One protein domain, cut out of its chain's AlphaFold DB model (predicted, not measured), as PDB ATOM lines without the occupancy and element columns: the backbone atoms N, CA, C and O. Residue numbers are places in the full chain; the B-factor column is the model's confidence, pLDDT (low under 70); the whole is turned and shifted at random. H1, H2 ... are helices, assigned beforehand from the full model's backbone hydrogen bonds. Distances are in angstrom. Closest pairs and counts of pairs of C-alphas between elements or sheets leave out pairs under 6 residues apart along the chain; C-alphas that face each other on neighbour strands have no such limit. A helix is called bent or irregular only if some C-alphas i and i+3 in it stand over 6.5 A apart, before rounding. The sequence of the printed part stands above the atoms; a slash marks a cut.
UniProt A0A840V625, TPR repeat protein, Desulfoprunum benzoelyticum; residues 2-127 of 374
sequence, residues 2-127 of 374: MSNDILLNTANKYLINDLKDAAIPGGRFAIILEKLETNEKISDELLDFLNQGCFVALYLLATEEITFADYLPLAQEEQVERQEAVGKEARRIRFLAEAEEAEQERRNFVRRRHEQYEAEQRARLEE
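Overview. This is residues 2 to 127 of the 374 residues of the protein "TPR repeat protein" of Desulfoprunum benzoelyticum (UniProt A0A840V625). A long helical arm, residues 87 to 127 of H5, sticks out from a compact head of four short helices, H1 to H4, and the beginning of H5. The printed part has 126 residues with five named helices, H1 to H5 in chain order, and no named strand. It is all helix and extended, with a radius of gyration of the C-alphas of 26.8 A and spans of 91 by 27 by 24 A.

Along the chain. H5, residues 68 to 127, measures 87.0 A, from C-alpha 68 at (135.376, 165.474, 199.616) to C-alpha 127 at (201.725, 118.851, 231.245). It has a kink of 26 degrees near residue 75 and is only just irregular: C-alphas 70 and 73 are 6.6 A apart. H4 is residues 56 to 62, H3 44 to 52, H2 28 to 38 and H1 4 to 13.

Arrangement. H5, with residues 68 to 78 alone, touches H4 in a hairpin, opposite ways at a steep tilt of 41 degrees; the closest C-alphas, of Ala 57 and Ala 75, are 5.4 A apart. H3 and H4, also a hairpin, touch at a shallow tilt of 17 degrees, opposite ways, closest at the C-alphas of Leu 50 and Tyr 59, 5.7 A. H2 and H3 are close but not clearly touching, C-alphas 32 and 46 being closest at 7.2 A. H1 touches H2 about perpendicular, at 78 degrees, closest at C-alphas 7 and 30, 6.5 A. Each O i to N i+4 pair is within hydrogen-bond range in H1, H2, H3 and H4, and 53 of 56 in H5.

Size, cuts and confidence. The C-alphas farthest apart, of Asn 39 and Glu 127, are 90.8 A apart. The printed part has no cut; the link from H1 to H2 is long. Residue 2 has pLDDT under 70.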
ATOM      1  N   MET A   2     152.422 178.000 204.907       65.38
ATOM      2  CA  MET A   2     151.718 177.484 206.085       65.38
ATOM      3  C   MET A   2     152.707 177.104 207.204       65.38
ATOM      4  O   MET A   2     153.814 176.643 206.929       65.38
ATOM      5  N   SER A   3     152.320 177.316 208.467       75.25
ATOM      6  CA  SER A   3     153.079 176.834 209.636       75.25
ATOM      7  C   SER A   3     153.057 175.297 209.696       75.25
ATOM      8  O   SER A   3     152.073 174.698 209.262       75.25
ATOM      9  N   ASN A   4     154.082 174.650 210.269       74.94
ATOM     10  CA  ASN A   4     154.146 173.182 210.408       74.94
ATOM     11  C   ASN A   4     152.907 172.588 211.098       74.94
ATOM     12  O   ASN A   4     152.428 171.536 210.686       74.94
ATOM     13  N   ASP A   5     152.350 173.280 212.096       78.19
ATOM     14  CA  ASP A   5     151.134 172.832 212.789       78.19
ATOM     15  C   ASP A   5     149.900 172.878 211.876       78.19
ATOM     16  O   ASP A   5     149.012 172.034 211.973       78.19
ATOM     17  N   ILE A   6     149.855 173.844 210.953       80.69
ATOM     18  CA  ILE A   6     148.788 173.953 209.953       80.69
ATOM     19  C   ILE A   6     148.939 172.820 208.937       80.69
ATOM     20  O   ILE A   6     147.967 172.123 208.682       80.69
ATOM     21  N   LEU A   7     150.154 172.568 208.440       83.94
ATOM     22  CA  LEU A   7     150.427 171.474 207.503       83.94
ATOM     23  C   LEU A   7     150.092 170.099 208.087       83.94
ATOM     24  O   LEU A   7     149.499 169.274 207.400       83.94
ATOM     25  N   LEU A   8     150.414 169.857 209.360       84.38
ATOM     26  CA  LEU A   8     150.074 168.603 210.028       84.38
ATOM     27  C   LEU A   8     148.557 168.447 210.210       84.38
ATOM     28  O   LEU A   8     148.020 167.364 209.984       84.38
ATOM     29  N   ASN A   9     147.852 169.523 210.570       86.44
ATOM     30  CA  ASN A   9     146.390 169.513 210.666       86.44
ATOM     31  C   ASN A   9     145.729 169.270 209.305       86.44
ATOM     32  O   ASN A   9     144.775 168.496 209.225       86.44
ATOM     33  N   THR A  10     146.264 169.855 208.232       86.12
ATOM     34  CA  THR A  10     145.792 169.596 206.870       86.12
ATOM     35  C   THR A  10     146.111 168.158 206.450       86.12
ATOM     36  O   THR A  10     145.229 167.456 205.975       86.12
ATOM     37  N   ALA A  11     147.309 167.637 206.720       88.81
ATOM     38  CA  ALA A  11     147.644 166.239 206.435       88.81
ATOM     39  C   ALA A  11     146.748 165.243 207.195       88.81
ATOM     40  O   ALA A  11     146.380 164.209 206.640       88.81
ATOM     41  N   ASN A  12     146.349 165.566 208.431       88.88
ATOM     42  CA  ASN A  12     145.363 164.793 209.191       88.88
ATOM     43  C   ASN A  12     143.964 164.873 208.560       88.88
ATOM     44  O   ASN A  12     143.291 163.853 208.453       88.88
ATOM     45  N   LYS A  13     143.526 166.063 208.119       89.62
ATOM     46  CA  LYS A  13     142.224 166.262 207.451       89.62
ATOM     47  C   LYS A  13     142.099 165.418 206.180       89.62
ATOM     48  O   LYS A  13     141.028 164.880 205.918       89.62
ATOM     49  N   TYR A  14     143.185 165.296 205.422       90.56
ATOM     50  CA  TYR A  14     143.243 164.504 204.193       90.56
ATOM     51  C   TYR A  14     143.822 163.093 204.409       90.56
ATOM     52  O   TYR A  14     144.205 162.445 203.452       90.56
ATOM     53  N   LEU A  15     143.922 162.590 205.646       90.06
ATOM     54  CA  LEU A  15     144.354 161.207 205.927       90.06
ATOM     55  C   LEU A  15     145.667 160.786 205.221       90.06
ATOM     56  O   LEU A  15     145.836 159.648 204.781       90.06
ATOM     57  N   ILE A  16     146.620 161.718 205.119       89.75
ATOM     58  CA  ILE A  16     147.972 161.480 204.585       89.75
ATOM     59  C   ILE A  16     149.073 161.881 205.576       89.75
ATOM     60  O   ILE A  16     150.229 162.074 205.206       89.75
ATOM     61  N   ASN A  17     148.736 161.998 206.860       87.56
ATOM     62  CA  ASN A  17     149.673 162.298 207.948       87.56
ATOM     63  C   ASN A  17     150.697 161.181 208.224       87.56
ATOM     64  O   ASN A  17     151.682 161.412 208.924       87.56
ATOM     65  N   ASP A  18     150.493 159.984 207.670       84.50
ATOM     66  CA  ASP A  18     151.470 158.890 207.650       84.50
ATOM     67  C   ASP A  18     152.635 159.142 206.670       84.50
ATOM     68  O   ASP A  18     153.696 158.521 206.788       84.50
ATOM     69  N   LEU A  19     152.477 160.089 205.741       87.44
ATOM     70  CA  LEU A  19     153.505 160.496 204.790       87.44
ATOM     71  C   LEU A  19     154.293 161.679 205.348       87.44
ATOM     72  O   LEU A  19     153.767 162.776 205.541       87.44
ATOM     73  N   LYS A  20     155.598 161.482 205.550       81.31
ATOM     74  CA  LYS A  20     156.480 162.521 206.108       81.31
ATOM     75  C   LYS A  20     156.450 163.820 205.292       81.31
ATOM     76  O   LYS A  20     156.447 164.900 205.872       81.31
ATOM     77  N   ASP A  21     156.340 163.713 203.972       82.75
ATOM     78  CA  ASP A  21     156.362 164.847 203.041       82.75
ATOM     79  C   ASP A  21     155.062 165.679 203.030       82.75
ATOM     80  O   ASP A  21     155.028 166.748 202.418       82.75
ATOM     81  N   ALA A  22     153.996 165.223 203.700       83.94
ATOM     82  CA  ALA A  22     152.744 165.975 203.849       83.94
ATOM     83  C   ALA A  22     152.808 167.028 204.967       83.94
ATOM     84  O   ALA A  22     152.090 168.023 204.915       83.94
ATOM     85  N   ALA A  23     153.700 166.842 205.945       82.25
ATOM     86  CA  ALA A  23     153.893 167.751 207.076       82.25
ATOM     87  C   ALA A  23     155.186 168.592 206.975       82.25
ATOM     88  O   ALA A  23     155.537 169.299 207.919       82.25
ATOM     89  N   ILE A  24     155.906 168.515 205.848       85.00
ATOM     90  CA  ILE A  24     157.132 169.283 205.582       85.00
ATOM     91  C   ILE A  24     156.807 170.450 204.630       85.00
ATOM     92  O   ILE A  24     156.299 170.203 203.532       85.00
ATOM     93  N   PRO A  25     157.120 171.715 204.981       81.50
ATOM     94  CA  PRO A  25     156.905 172.863 204.100       81.50
ATOM     95  C   PRO A  25     157.604 172.701 202.748       81.50
ATOM     96  O   PRO A  25     158.793 172.390 202.689       81.50
ATOM     97  N   GLY A  26     156.870 172.924 201.656       81.06
ATOM     98  CA  GLY A  26     157.380 172.732 200.293       81.06
ATOM     99  C   GLY A  26     157.487 171.267 199.850       81.06
ATOM    100  O   GLY A  26     157.914 171.009 198.725       81.06
ATOM    101  N   GLY A  27     157.090 170.308 200.693       86.50
ATOM    102  CA  GLY A  27     156.890 168.919 200.289       86.50
ATOM    103  C   GLY A  27     155.784 168.805 199.241       86.50
ATOM    104  O   GLY A  27     154.843 169.600 199.217       86.50
ATOM    105  N   ARG A  28     155.880 167.812 198.350       88.19
ATOM    106  CA  ARG A  28     154.933 167.670 197.228       88.19
ATOM    107  C   ARG A  28     153.490 167.497 197.704       88.19
ATOM    108  O   ARG A  28     152.602 168.150 197.168       88.19
ATOM    109  N   PHE A  29     153.268 166.698 198.751       89.12
ATOM    110  CA  PHE A  29     151.947 166.561 199.371       89.12
ATOM    111  C   PHE A  29     151.499 167.849 200.059       89.12
ATOM    112  O   PHE A  29     150.366 168.261 199.854       89.12
ATOM    113  N   ALA A  30     152.380 168.530 200.799       87.12
ATOM    114  CA  ALA A  30     152.053 169.811 201.429       87.12
ATOM    115  C   ALA A  30     151.587 170.871 200.407       87.12
ATOM    116  O   ALA A  30     150.609 171.570 200.660       87.12
ATOM    117  N   ILE A  31     152.230 170.943 199.233       88.25
ATOM    118  CA  ILE A  31     151.842 171.846 198.132       88.25
ATOM    119  C   ILE A  31     150.476 171.462 197.545       88.25
ATOM    120  O   ILE A  31     149.659 172.335 197.261       88.25
ATOM    121  N   ILE A  32     150.218 170.166 197.353       88.56
ATOM    122  CA  ILE A  32     148.932 169.668 196.841       88.56
ATOM    123  C   ILE A  32     147.803 169.999 197.822       88.56
ATOM    124  O   ILE A  32     146.776 170.530 197.414       88.56
ATOM    125  N   LEU A  33     148.013 169.742 199.114       89.81
ATOM    126  CA  LEU A  33     147.042 170.043 200.161       89.81
ATOM    127  C   LEU A  33     146.752 171.546 200.279       89.81
ATOM    128  O   LEU A  33     145.594 171.928 200.413       89.81
ATOM    129  N   GLU A  34     147.780 172.400 200.196       88.31
ATOM    130  CA  GLU A  34     147.611 173.862 200.210       88.31
ATOM    131  C   GLU A  34     146.722 174.323 199.047       88.31
ATOM    132  O   GLU A  34     145.788 175.090 199.268       88.31
ATOM    133  N   LYS A  35     146.941 173.784 197.839       88.31
ATOM    134  CA  LYS A  35     146.125 174.090 196.654       88.31
ATOM    135  C   LYS A  35     144.682 173.599 196.758       88.31
ATOM    136  O   LYS A  35     143.774 174.303 196.324       88.31
ATOM    137  N   LEU A  36     144.457 172.421 197.347       87.38
ATOM    138  CA  LEU A  36     143.103 171.907 197.592       87.38
ATOM    139  C   LEU A  36     142.330 172.784 198.588       87.38
ATOM    140  O   LEU A  36     141.134 172.991 198.412       87.38
ATOM    141  N   GLU A  37     142.996 173.325 199.612       88.19
ATOM    142  CA  GLU A  37     142.368 174.229 200.591       88.19
ATOM    143  C   GLU A  37     142.071 175.618 200.010       88.19
ATOM    144  O   GLU A  37     141.073 176.241 200.376       88.19
ATOM    145  N   THR A  38     142.922 176.118 199.107       84.81
ATOM    146  CA  THR A  38     142.720 177.417 198.440       84.81
ATOM    147  C   THR A  38     141.858 177.331 197.178       84.81
ATOM    148  O   THR A  38     141.569 178.364 196.572       84.81
ATOM    149  N   ASN A  39     141.396 176.127 196.815       79.62
ATOM    150  CA  ASN A  39     140.621 175.832 195.607       79.62
ATOM    151  C   ASN A  39     141.351 176.250 194.311       79.62
ATOM    152  O   ASN A  39     140.745 176.723 193.347       79.62
ATOM    153  N   GLU A  40     142.679 176.120 194.318       82.44
ATOM    154  CA  GLU A  40     143.554 176.398 193.184       82.44
ATOM    155  C   GLU A  40     143.758 175.154 192.317       82.44
ATOM    156  O   GLU A  40     143.862 174.030 192.807       82.44
ATOM    157  N   LYS A  41     143.913 175.359 191.003       81.12
ATOM    158  CA  LYS A  41     144.166 174.255 190.075       81.12
ATOM    159  C   LYS A  41     145.519 173.585 190.370       81.12
ATOM    160  O   LYS A  41     146.578 174.230 190.402       81.12
ATOM    161  N   ILE A  42     145.490 172.268 190.551       87.62
ATOM    162  CA  ILE A  42     146.689 171.435 190.696       87.62
ATOM    163  C   ILE A  42     147.334 171.262 189.314       87.62
ATOM    164  O   ILE A  42     146.636 171.167 188.308       87.62
ATOM    165  N   SER A  43     148.669 171.318 189.249       88.12
ATOM    166  CA  SER A  43     149.385 171.202 187.974       88.12
ATOM    167  C   SER A  43     149.481 169.747 187.524       88.12
ATOM    168  O   SER A  43     149.483 168.840 188.362       88.12
ATOM    169  N   ASP A  44     149.605 169.532 186.216       86.38
ATOM    170  CA  ASP A  44     149.651 168.191 185.626       86.38
ATOM    171  C   ASP A  44     150.823 167.364 186.191       86.38
ATOM    172  O   ASP A  44     150.667 166.177 186.453       86.38
ATOM    173  N   GLU A  45     151.959 167.992 186.527       88.00
ATOM    174  CA  GLU A  45     153.101 167.294 187.138       88.00
ATOM    175  C   GLU A  45     152.810 166.779 188.557       88.00
ATOM    176  O   GLU A  45     153.363 165.761 188.984       88.00
ATOM    177  N   LEU A  46     151.968 167.486 189.319       88.38
ATOM    178  CA  LEU A  46     151.557 167.066 190.661       88.38
ATOM    179  C   LEU A  46     150.468 165.989 190.598       88.38
ATOM    180  O   LEU A  46     150.463 165.095 191.442       88.38
ATOM    181  N   LEU A  47     149.593 166.037 189.590       88.00
ATOM    182  CA  LEU A  47     148.626 164.973 189.314       88.00
ATOM    183  C   LEU A  47     149.334 163.681 188.879       88.00
ATOM    184  O   LEU A  47     149.052 162.617 189.432       88.00
ATOM    185  N   ASP A  48     150.325 163.771 187.988       89.00
ATOM    186  CA  ASP A  48     151.167 162.634 187.591       89.00
ATOM    187  C   ASP A  48     151.906 162.023 188.785       89.00
ATOM    188  O   ASP A  48     152.015 160.802 188.897       89.00
ATOM    189  N   PHE A  49     152.386 162.856 189.711       89.56
ATOM    190  CA  PHE A  49     153.017 162.398 190.945       89.56
ATOM    191  C   PHE A  49     152.062 161.578 191.829       89.56
ATOM    192  O   PHE A  49     152.462 160.526 192.331       89.56
ATOM    193  N   LEU A  50     150.811 162.022 192.002       89.38
ATOM    194  CA  LEU A  50     149.803 161.265 192.754       89.38
ATOM    195  C   LEU A  50     149.472 159.936 192.069       89.38
ATOM    196  O   LEU A  50     149.400 158.905 192.739       89.38
ATOM    197  N   ASN A  51     149.341 159.952 190.741       86.12
ATOM    198  CA  ASN A  51     149.039 158.768 189.943       86.12
ATOM    199  C   ASN A  51     150.180 157.731 189.991       86.12
ATOM    200  O   ASN A  51     149.949 156.558 190.268       86.12
ATOM    201  N   GLN A  52     151.436 158.160 189.813       85.88
ATOM    202  CA  GLN A  52     152.618 157.289 189.920       85.88
ATOM    203  C   GLN A  52     152.827 156.742 191.336       85.88
ATOM    204  O   GLN A  52     153.340 155.637 191.503       85.88
ATOM    205  N   GLY A  53     152.451 157.521 192.351       81.00
ATOM    206  CA  GLY A  53     152.497 157.117 193.753       81.00
ATOM    207  C   GLY A  53     151.316 156.251 194.202       81.00
ATOM    208  O   GLY A  53     151.286 155.868 195.369       81.00
ATOM    209  N   CYS A  54     150.367 155.946 193.309       83.38
ATOM    210  CA  CYS A  54     149.132 155.215 193.602       83.38
ATOM    211  C   CYS A  54     148.277 155.853 194.720       83.38
ATOM    212  O   CYS A  54     147.624 155.140 195.475       83.38
ATOM    213  N   PHE A  55     148.263 157.185 194.828       90.19
ATOM    214  CA  PHE A  55     147.381 157.930 195.739       90.19
ATOM    215  C   PHE A  55     146.041 158.199 195.053       90.19
ATOM    216  O   PHE A  55     145.725 159.339 194.699       90.19
ATOM    217  N   VAL A  56     145.290 157.130 194.792       89.12
ATOM    218  CA  VAL A  56     144.121 157.131 193.901       89.12
ATOM    219  C   VAL A  56     143.013 158.020 194.458       89.12
ATOM    220  O   VAL A  56     142.481 158.853 193.729       89.12
ATOM    221  N   ALA A  57     142.723 157.929 195.755       90.25
ATOM    222  CA  ALA A  57     141.717 158.763 196.406       90.25
ATOM    223  C   ALA A  57     142.049 160.260 196.275       90.25
ATOM    224  O   ALA A  57     141.191 161.069 195.918       90.25
ATOM    225  N   LEU A  58     143.307 160.640 196.532       90.69
ATOM    226  CA  LEU A  58     143.732 162.043 196.493       90.69
ATOM    227  C   LEU A  58     143.802 162.574 195.057       90.69
ATOM    228  O   LEU A  58     143.487 163.738 194.829       90.69
ATOM    229  N   TYR A  59     144.168 161.720 194.098       91.75
ATOM    230  CA  TYR A  59     144.132 162.034 192.672       91.75
ATOM    231  C   TYR A  59     142.703 162.332 192.196       91.75
ATOM    232  O   TYR A  59     142.474 163.384 191.610       91.75
ATOM    233  N   LEU A  60     141.737 161.462 192.515       90.31
ATOM    234  CA  LEU A  60     140.331 161.634 192.124       90.31
ATOM    235  C   LEU A  60     139.701 162.894 192.735       90.31
ATOM    236  O   LEU A  60     138.894 163.567 192.096       90.31
ATOM    237  N   LEU A  61     140.067 163.227 193.977       90.19
ATOM    238  CA  LEU A  61     139.633 164.472 194.606       90.19
ATOM    239  C   LEU A  61     140.256 165.694 193.909       90.19
ATOM    240  O   LEU A  61     139.581 166.697 193.696       90.19
ATOM    241  N   ALA A  62     141.537 165.606 193.544       88.31
ATOM    242  CA  ALA A  62     142.279 166.667 192.868       88.31
ATOM    243  C   ALA A  62     141.810 166.944 191.429       88.31
ATOM    244  O   ALA A  62     141.981 168.065 190.951       88.31
ATOM    245  N   THR A  63     141.223 165.954 190.748       88.81
ATOM    246  CA  THR A  63     140.615 166.103 189.413       88.81
ATOM    247  C   THR A  63     139.124 166.457 189.454       88.81
ATOM    248  O   THR A  63     138.499 166.546 188.399       88.81
ATOM    249  N   GLU A  64     138.564 166.694 190.649       85.88
ATOM    250  CA  GLU A  64     137.135 166.960 190.891       85.88
ATOM    251  C   GLU A  64     136.197 165.817 190.435       85.88
ATOM    252  O   GLU A  64     134.996 166.017 190.257       85.88
ATOM    253  N   GLU A  65     136.720 164.595 190.269       88.50
ATOM    254  CA  GLU A  65     135.943 163.407 189.877       88.50
ATOM    255  C   GLU A  65     135.090 162.849 191.025       88.50
ATOM    256  O   GLU A  65     134.075 162.189 190.787       88.50
ATOM    257  N   ILE A  66     135.485 163.128 192.271       90.06
ATOM    258  CA  ILE A  66     134.756 162.762 193.489       90.06
ATOM    259  C   ILE A  66     134.616 163.963 194.424       90.06
ATOM    260  O   ILE A  66     135.429 164.890 194.406       90.06
ATOM    261  N   THR A  67     133.601 163.946 195.292       90.31
ATOM    262  CA  THR A  67     133.469 164.975 196.330       90.31
ATOM    263  C   THR A  67     134.377 164.679 197.524       90.31
ATOM    264  O   THR A  67     134.792 163.543 197.753       90.31
ATOM    265  N   PHE A  68     134.636 165.684 198.365       88.00
ATOM    266  CA  PHE A  68     135.376 165.474 199.616       88.00
ATOM    267  C   PHE A  68     134.693 164.454 200.550       88.00
ATOM    268  O   PHE A  68     135.367 163.766 201.313       88.00
ATOM    269  N   ALA A  69     133.361 164.326 200.484       87.31
ATOM    270  CA  ALA A  69     132.625 163.334 201.267       87.31
ATOM    271  C   ALA A  69     132.890 161.898 200.778       87.31
ATOM    272  O   ALA A  69     133.021 160.994 201.602       87.31
ATOM    273  N   ASP A  70     133.023 161.710 199.462       89.12
ATOM    274  CA  ASP A  70     133.329 160.416 198.838       89.12
ATOM    275  C   ASP A  70     134.817 160.039 198.973       89.12
ATOM    276  O   ASP A  70     135.170 158.863 199.002       89.12
ATOM    277  N   TYR A  71     135.694 161.038 199.105       91.69
ATOM    278  CA  TYR A  71     137.138 160.874 199.292       91.69
ATOM    279  C   TYR A  71     137.518 160.212 200.622       91.69
ATOM    280  O   TYR A  71     138.370 159.323 200.648       91.69
ATOM    281  N   LEU A  72     136.902 160.642 201.727       91.00
ATOM    282  CA  LEU A  72     137.274 160.209 203.077       91.00
ATOM    283  C   LEU A  72     137.321 158.680 203.276       91.00
ATOM    284  O   LEU A  72     138.332 158.213 203.802       91.00
ATOM    285  N   PRO A  73     136.309 157.879 202.876       89.25
ATOM    286  CA  PRO A  73     136.374 156.428 203.051       89.25
ATOM    287  C   PRO A  73     137.496 155.774 202.229       89.25
ATOM    288  O   PRO A  73     138.183 154.897 202.748       89.25
ATOM    289  N   LEU A  74     137.742 156.234 200.996       89.19
ATOM    290  CA  LEU A  74     138.813 155.708 200.137       89.19
ATOM    291  C   LEU A  74     140.201 156.059 200.688       89.19
ATOM    292  O   LEU A  74     141.089 155.212 200.762       89.19
ATOM    293  N   ALA A  75     140.380 157.303 201.135       89.50
ATOM    294  CA  ALA A  75     141.625 157.756 201.742       89.50
ATOM    295  C   ALA A  75     141.922 157.027 203.061       89.50
ATOM    296  O   ALA A  75     143.084 156.756 203.365       89.50
ATOM    297  N   GLN A  76     140.883 156.672 203.825       91.06
ATOM    298  CA  GLN A  76     141.019 155.879 205.042       91.06
ATOM    299  C   GLN A  76     141.492 154.449 204.746       91.06
ATOM    300  O   GLN A  76     142.389 153.965 205.435       91.06
ATOM    301  N   GLU A  77     140.934 153.785 203.730       88.38
ATOM    302  CA  GLU A  77     141.397 152.457 203.297       88.38
ATOM    303  C   GLU A  77     142.858 152.499 202.830       88.38
ATOM    304  O   GLU A  77     143.690 151.757 203.357       88.38
ATOM    305  N   GLU A  78     143.211 153.433 201.938       90.12
ATOM    306  CA  GLU A  78     144.593 153.590 201.465       90.12
ATOM    307  C   GLU A  78     145.570 153.888 202.614       90.12
ATOM    308  O   GLU A  78     146.685 153.362 202.651       90.12
ATOM    309  N   GLN A  79     145.173 154.727 203.574       89.31
ATOM    310  CA  GLN A  79     145.998 155.040 204.737       89.31
ATOM    311  C   GLN A  79     146.245 153.808 205.617       89.31
ATOM    312  O   GLN A  79     147.381 153.583 206.045       89.31
ATOM    313  N   VAL A  80     145.210 153.008 205.885       88.19
ATOM    314  CA  VAL A  80     145.341 151.765 206.659       88.19
ATOM    315  C   VAL A  80     146.288 150.798 205.946       88.19
ATOM    316  O   VAL A  80     147.205 150.270 206.579       88.19
ATOM    317  N   GLU A  81     146.147 150.624 204.632       87.62
ATOM    318  CA  GLU A  81     147.029 149.757 203.843       87.62
ATOM    319  C   GLU A  81     148.494 150.214 203.875       87.62
ATOM    320  O   GLU A  81     149.395 149.396 204.101       87.62
ATOM    321  N   ARG A  82     148.758 151.522 203.723       89.56
ATOM    322  CA  ARG A  82     150.119 152.081 203.822       89.56
ATOM    323  C   ARG A  82     150.727 151.847 205.201       89.56
ATOM    324  O   ARG A  82     151.872 151.399 205.304       89.56
ATOM    325  N   GLN A  83     149.970 152.097 206.269       86.88
ATOM    326  CA  GLN A  83     150.434 151.877 207.641       86.88
ATOM    327  C   GLN A  83     150.700 150.392 207.927       86.88
ATOM    328  O   GLN A  83     151.714 150.048 208.544       86.88
ATOM    329  N   GLU A  84     149.846 149.490 207.439       88.12
ATOM    330  CA  GLU A  84     150.071 148.051 207.544       88.12
ATOM    331  C   GLU A  84     151.315 147.592 206.783       88.12
ATOM    332  O   GLU A  84     152.068 146.759 207.299       88.12
ATOM    333  N   ALA A  85     151.549 148.119 205.579       86.62
ATOM    334  CA  ALA A  85     152.726 147.810 204.771       86.62
ATOM    335  C   ALA A  85     154.019 148.250 205.476       86.62
ATOM    336  O   ALA A  85     154.943 147.446 205.624       86.62
ATOM    337  N   VAL A  86     154.053 149.475 206.014       86.94
ATOM    338  CA  VAL A  86     155.178 149.981 206.821       86.94
ATOM    339  C   VAL A  86     155.382 149.126 208.076       86.94
ATOM    340  O   VAL A  86     156.511 148.757 208.403       86.94
ATOM    341  N   GLY A  87     154.301 148.740 208.761       88.31
ATOM    342  CA  GLY A  87     154.365 147.856 209.925       88.31
ATOM    343  C   GLY A  87     154.872 146.446 209.594       88.31
ATOM    344  O   GLY A  87     155.630 145.864 210.375       88.31
ATOM    345  N   LYS A  88     154.485 145.879 208.442       89.56
ATOM    346  CA  LYS A  88     154.986 144.586 207.936       89.56
ATOM    347  C   LYS A  88     156.479 144.668 207.616       89.56
ATOM    348  O   LYS A  88     157.222 143.787 208.049       89.56
ATOM    349  N   GLU A  89     156.924 145.733 206.956       89.12
ATOM    350  CA  GLU A  89     158.336 145.919 206.615       89.12
ATOM    351  C   GLU A  89     159.204 146.151 207.863       89.12
ATOM    352  O   GLU A  89     160.244 145.514 208.021       89.12
ATOM    353  N   ALA A  90     158.742 146.948 208.831       88.81
ATOM    354  CA  ALA A  90     159.447 147.137 210.100       88.81
ATOM    355  C   ALA A  90     159.598 145.823 210.893       88.81
ATOM    356  O   ALA A  90     160.657 145.559 211.470       88.81
ATOM    357  N   ARG A  91     158.561 144.969 210.900       92.12
ATOM    358  CA  ARG A  91     158.631 143.624 211.502       92.12
ATOM    359  C   ARG A  91     159.628 142.727 210.774       92.12
ATOM    360  O   ARG A  91     160.382 142.018 211.435       92.12
ATOM    361  N   ARG A  92     159.664 142.776 209.440       92.94
ATOM    362  CA  ARG A  92     160.619 142.017 208.625       92.94
ATOM    363  C   ARG A  92     162.061 142.437 208.905       92.94
ATOM    364  O   ARG A  92     162.897 141.567 209.120       92.94
ATOM    365  N   ILE A  93     162.341 143.740 208.955       93.31
ATOM    366  CA  ILE A  93     163.678 144.267 209.274       93.31
ATOM    367  C   ILE A  93     164.115 143.806 210.668       93.31
ATOM    368  O   ILE A  93     165.229 143.314 210.825       93.31
ATOM    369  N   ARG A  94     163.231 143.906 211.671       94.12
ATOM    370  CA  ARG A  94     163.530 143.437 213.031       94.12
ATOM    371  C   ARG A  94     163.829 141.938 213.066       94.12
ATOM    372  O   ARG A  94     164.825 141.540 213.651       94.12
ATOM    373  N   PHE A  95     163.006 141.132 212.399       94.56
ATOM    374  CA  PHE A  95     163.210 139.687 212.311       94.56
ATOM    375  C   PHE A  95     164.556 139.326 211.665       94.56
ATOM    376  O   PHE A  95     165.241 138.424 212.138       94.56
ATOM    377  N   LEU A  96     164.960 140.038 210.605       94.94
ATOM    378  CA  LEU A  96     166.260 139.828 209.963       94.94
ATOM    379  C   LEU A  96     167.426 140.199 210.889       94.94
ATOM    380  O   LEU A  96     168.387 139.439 210.963       94.94
ATOM    381  N   ALA A  97     167.322 141.310 211.622       94.50
ATOM    382  CA  ALA A  97     168.342 141.719 212.588       94.50
ATOM    383  C   ALA A  97     168.483 140.711 213.745       94.50
ATOM    384  O   ALA A  97     169.595 140.320 214.088       94.50
ATOM    385  N   GLU A  98     167.364 140.230 214.297       95.06
ATOM    386  CA  GLU A  98     167.353 139.189 215.337       95.06
ATOM    387  C   GLU A  98     167.936 137.860 214.820       95.06
ATOM    388  O   GLU A  98     168.667 137.172 215.535       95.06
ATOM    389  N   ALA A  99     167.653 137.492 213.565       93.56
ATOM    390  CA  ALA A  99     168.213 136.296 212.940       93.56
ATOM    391  C   ALA A  99     169.733 136.403 212.723       93.56
ATOM    392  O   ALA A  99     170.452 135.429 212.960       93.56
ATOM    393  N   GLU A 100     170.225 137.573 212.303       95.00
ATOM    394  CA  GLU A 100     171.657 137.843 212.132       95.00
ATOM    395  C   GLU A 100     172.400 137.813 213.475       95.00
ATOM    396  O   GLU A 100     173.447 137.171 213.591       95.00
ATOM    397  N   GLU A 101     171.830 138.424 214.518       94.38
ATOM    398  CA  GLU A 101     172.382 138.384 215.874       94.38
ATOM    399  C   GLU A 101     172.456 136.942 216.400       94.38
ATOM    400  O   GLU A 101     173.519 136.493 216.840       94.38
ATOM    401  N   ALA A 102     171.379 136.163 216.248       94.19
ATOM    402  CA  ALA A 102     171.349 134.757 216.643       94.19
ATOM    403  C   ALA A 102     172.369 133.896 215.870       94.19
ATOM    404  O   ALA A 102     172.966 132.968 216.429       94.19
ATOM    405  N   GLU A 103     172.598 134.172 214.582       94.31
ATOM    406  CA  GLU A 103     173.638 133.493 213.807       94.31
ATOM    407  C   GLU A 103     175.040 133.857 214.314       94.31
ATOM    408  O   GLU A 103     175.892 132.976 214.491       94.31
ATOM    409  N   GLN A 104     175.277 135.134 214.606       94.75
ATOM    410  CA  GLN A 104     176.555 135.605 215.123       94.75
ATOM    411  C   GLN A 104     176.856 135.030 216.513       94.75
ATOM    412  O   GLN A 104     177.989 134.619 216.782       94.75
ATOM    413  N   GLU A 105     175.853 134.920 217.384       94.69
ATOM    414  CA  GLU A 105     175.972 134.244 218.676       94.69
ATOM    415  C   GLU A 105     176.328 132.765 218.520       94.69
ATOM    416  O   GLU A 105     177.252 132.285 219.183       94.69
ATOM    417  N   ARG A 106     175.676 132.044 217.597       94.25
ATOM    418  CA  ARG A 106     176.003 130.638 217.297       94.25
ATOM    419  C   ARG A 106     177.438 130.485 216.800       94.25
ATOM    420  O   ARG A 106     178.158 129.604 217.273       94.25
ATOM    421  N   ARG A 107     177.885 131.356 215.889       95.12
ATOM    422  CA  ARG A 107     179.272 131.365 215.387       95.12
ATOM    423  C   ARG A 107     180.269 131.641 216.515       95.12
ATOM    424  O   ARG A 107     181.259 130.924 216.647       95.12
ATOM    425  N   ASN A 108     179.986 132.625 217.367       95.62
ATOM    426  CA  ASN A 108     180.808 132.945 218.534       95.62
ATOM    427  C   ASN A 108     180.851 131.790 219.545       95.62
ATOM    428  O   ASN A 108     181.911 131.511 220.103       95.62
ATOM    429  N   PHE A 109     179.730 131.101 219.766       95.12
ATOM    430  CA  PHE A 109     179.651 129.933 220.639       95.12
ATOM    431  C   PHE A 109     180.535 128.790 220.128       95.12
ATOM    432  O   PHE A 109     181.358 128.266 220.879       95.12
ATOM    433  N   VAL A 110     180.422 128.444 218.840       95.31
ATOM    434  CA  VAL A 110     181.257 127.406 218.215       95.31
ATOM    435  C   VAL A 110     182.737 127.788 218.275       95.31
ATOM    436  O   VAL A 110     183.557 126.955 218.660       95.31
ATOM    437  N   ARG A 111     183.078 129.051 217.978       95.38
ATOM    438  CA  ARG A 111     184.455 129.555 218.066       95.38
ATOM    439  C   ARG A 111     185.020 129.421 219.481       95.38
ATOM    440  O   ARG A 111     186.082 128.832 219.643       95.38
ATOM    441  N   ARG A 112     184.292 129.881 220.507       94.81
ATOM    442  CA  ARG A 112     184.717 129.760 221.915       94.81
ATOM    443  C   ARG A 112     184.929 128.306 222.323       94.81
ATOM    444  O   ARG A 112     185.898 128.000 223.006       94.81
ATOM    445  N   ARG A 113     184.047 127.401 221.888       94.25
ATOM    446  CA  ARG A 113     184.178 125.967 222.173       94.25
ATOM    447  C   ARG A 113     185.426 125.368 221.519       94.25
ATOM    448  O   ARG A 113     186.104 124.554 222.139       94.25
ATOM    449  N   HIS A 114     185.730 125.771 220.286       95.12
ATOM    450  CA  HIS A 114     186.937 125.343 219.581       95.12
ATOM    451  C   HIS A 114     188.204 125.864 220.270       95.12
ATOM    452  O   HIS A 114     189.103 125.083 220.567       95.12
ATOM    453  N   GLU A 115     188.242 127.154 220.606       95.00
ATOM    454  CA  GLU A 115     189.350 127.776 221.342       95.00
ATOM    455  C   GLU A 115     189.585 127.097 222.701       95.00
ATOM    456  O   GLU A 115     190.730 126.828 223.066       95.00
ATOM    457  N   GLN A 116     188.510 126.768 223.432       94.50
ATOM    458  CA  GLN A 116     188.581 126.012 224.688       94.50
ATOM    459  C   GLN A 116     189.170 124.618 224.479       94.50
ATOM    460  O   GLN A 116     190.090 124.231 225.195       94.50
ATOM    461  N   TYR A 117     188.693 123.883 223.475       94.44
ATOM    462  CA  TYR A 117     189.215 122.557 223.162       94.44
ATOM    463  C   TYR A 117     190.710 122.594 222.810       94.44
ATOM    464  O   TYR A 117     191.492 121.795 223.325       94.44
ATOM    465  N   GLU A 118     191.141 123.547 221.981       95.50
ATOM    466  CA  GLU A 118     192.555 123.725 221.638       95.50
ATOM    467  C   GLU A 118     193.407 124.149 222.839       95.50
ATOM    468  O   GLU A 118     194.564 123.743 222.956       95.50
ATOM    469  N   ALA A 119     192.866 124.975 223.738       94.69
ATOM    470  CA  ALA A 119     193.531 125.330 224.988       94.69
ATOM    471  C   ALA A 119     193.698 124.104 225.902       94.69
ATOM    472  O   ALA A 119     194.787 123.885 226.427       94.69
ATOM    473  N   GLU A 120     192.672 123.257 226.024       94.94
ATOM    474  CA  GLU A 120     192.750 122.003 226.781       94.94
ATOM    475  C   GLU A 120     193.782 121.032 226.196       94.94
ATOM    476  O   GLU A 120     194.556 120.436 226.945       94.94
ATOM    477  N   GLN A 121     193.834 120.871 224.867       93.94
ATOM    478  CA  GLN A 121     194.840 120.005 224.240       93.94
ATOM    479  C   GLN A 121     196.260 120.541 224.445       93.94
ATOM    480  O   GLN A 121     197.164 119.763 224.752       93.94
ATOM    481  N   ARG A 122     196.460 121.860 224.329       95.06
ATOM    482  CA  ARG A 122     197.756 122.494 224.614       95.06
ATOM    483  C   ARG A 122     198.175 122.288 226.066       95.06
ATOM    484  O   ARG A 122     199.275 121.798 226.288       95.06
ATOM    485  N   ALA A 123     197.280 122.526 227.023       95.06
ATOM    486  CA  ALA A 123     197.545 122.275 228.440       95.06
ATOM    487  C   ALA A 123     197.913 120.806 228.721       95.06
ATOM    488  O   ALA A 123     198.866 120.541 229.451       95.06
ATOM    489  N   ARG A 124     197.224 119.833 228.102       95.50
ATOM    490  CA  ARG A 124     197.567 118.400 228.233       95.50
ATOM    491  C   ARG A 124     198.953 118.075 227.684       95.50
ATOM    492  O   ARG A 124     199.690 117.299 228.289       95.50
ATOM    493  N   LEU A 125     199.297 118.636 226.525       95.25
ATOM    494  CA  LEU A 125     200.608 118.437 225.910       95.25
ATOM    495  C   LEU A 125     201.715 119.082 226.744       95.25
ATOM    496  O   LEU A 125     202.740 118.443 226.969       95.25
ATOM    497  N   GLU A 126     201.503 120.302 227.233       94.44
ATOM    498  CA  GLU A 126     202.430 121.000 228.127       94.44
ATOM    499  C   GLU A 126     202.661 120.213 229.420       94.44
ATOM    500  O   GLU A 126     203.809 119.992 229.800       94.44
ATOM    501  N   GLU A 127     201.603 119.693 230.051       94.50
ATOM    502  CA  GLU A 127     201.725 118.851 231.245       94.50
ATOM    503  C   GLU A 127     202.521 117.564 230.960       94.50
ATOM    504  O   GLU A 127     203.399 117.174 231.733       94.50
TER     505      GLU A 127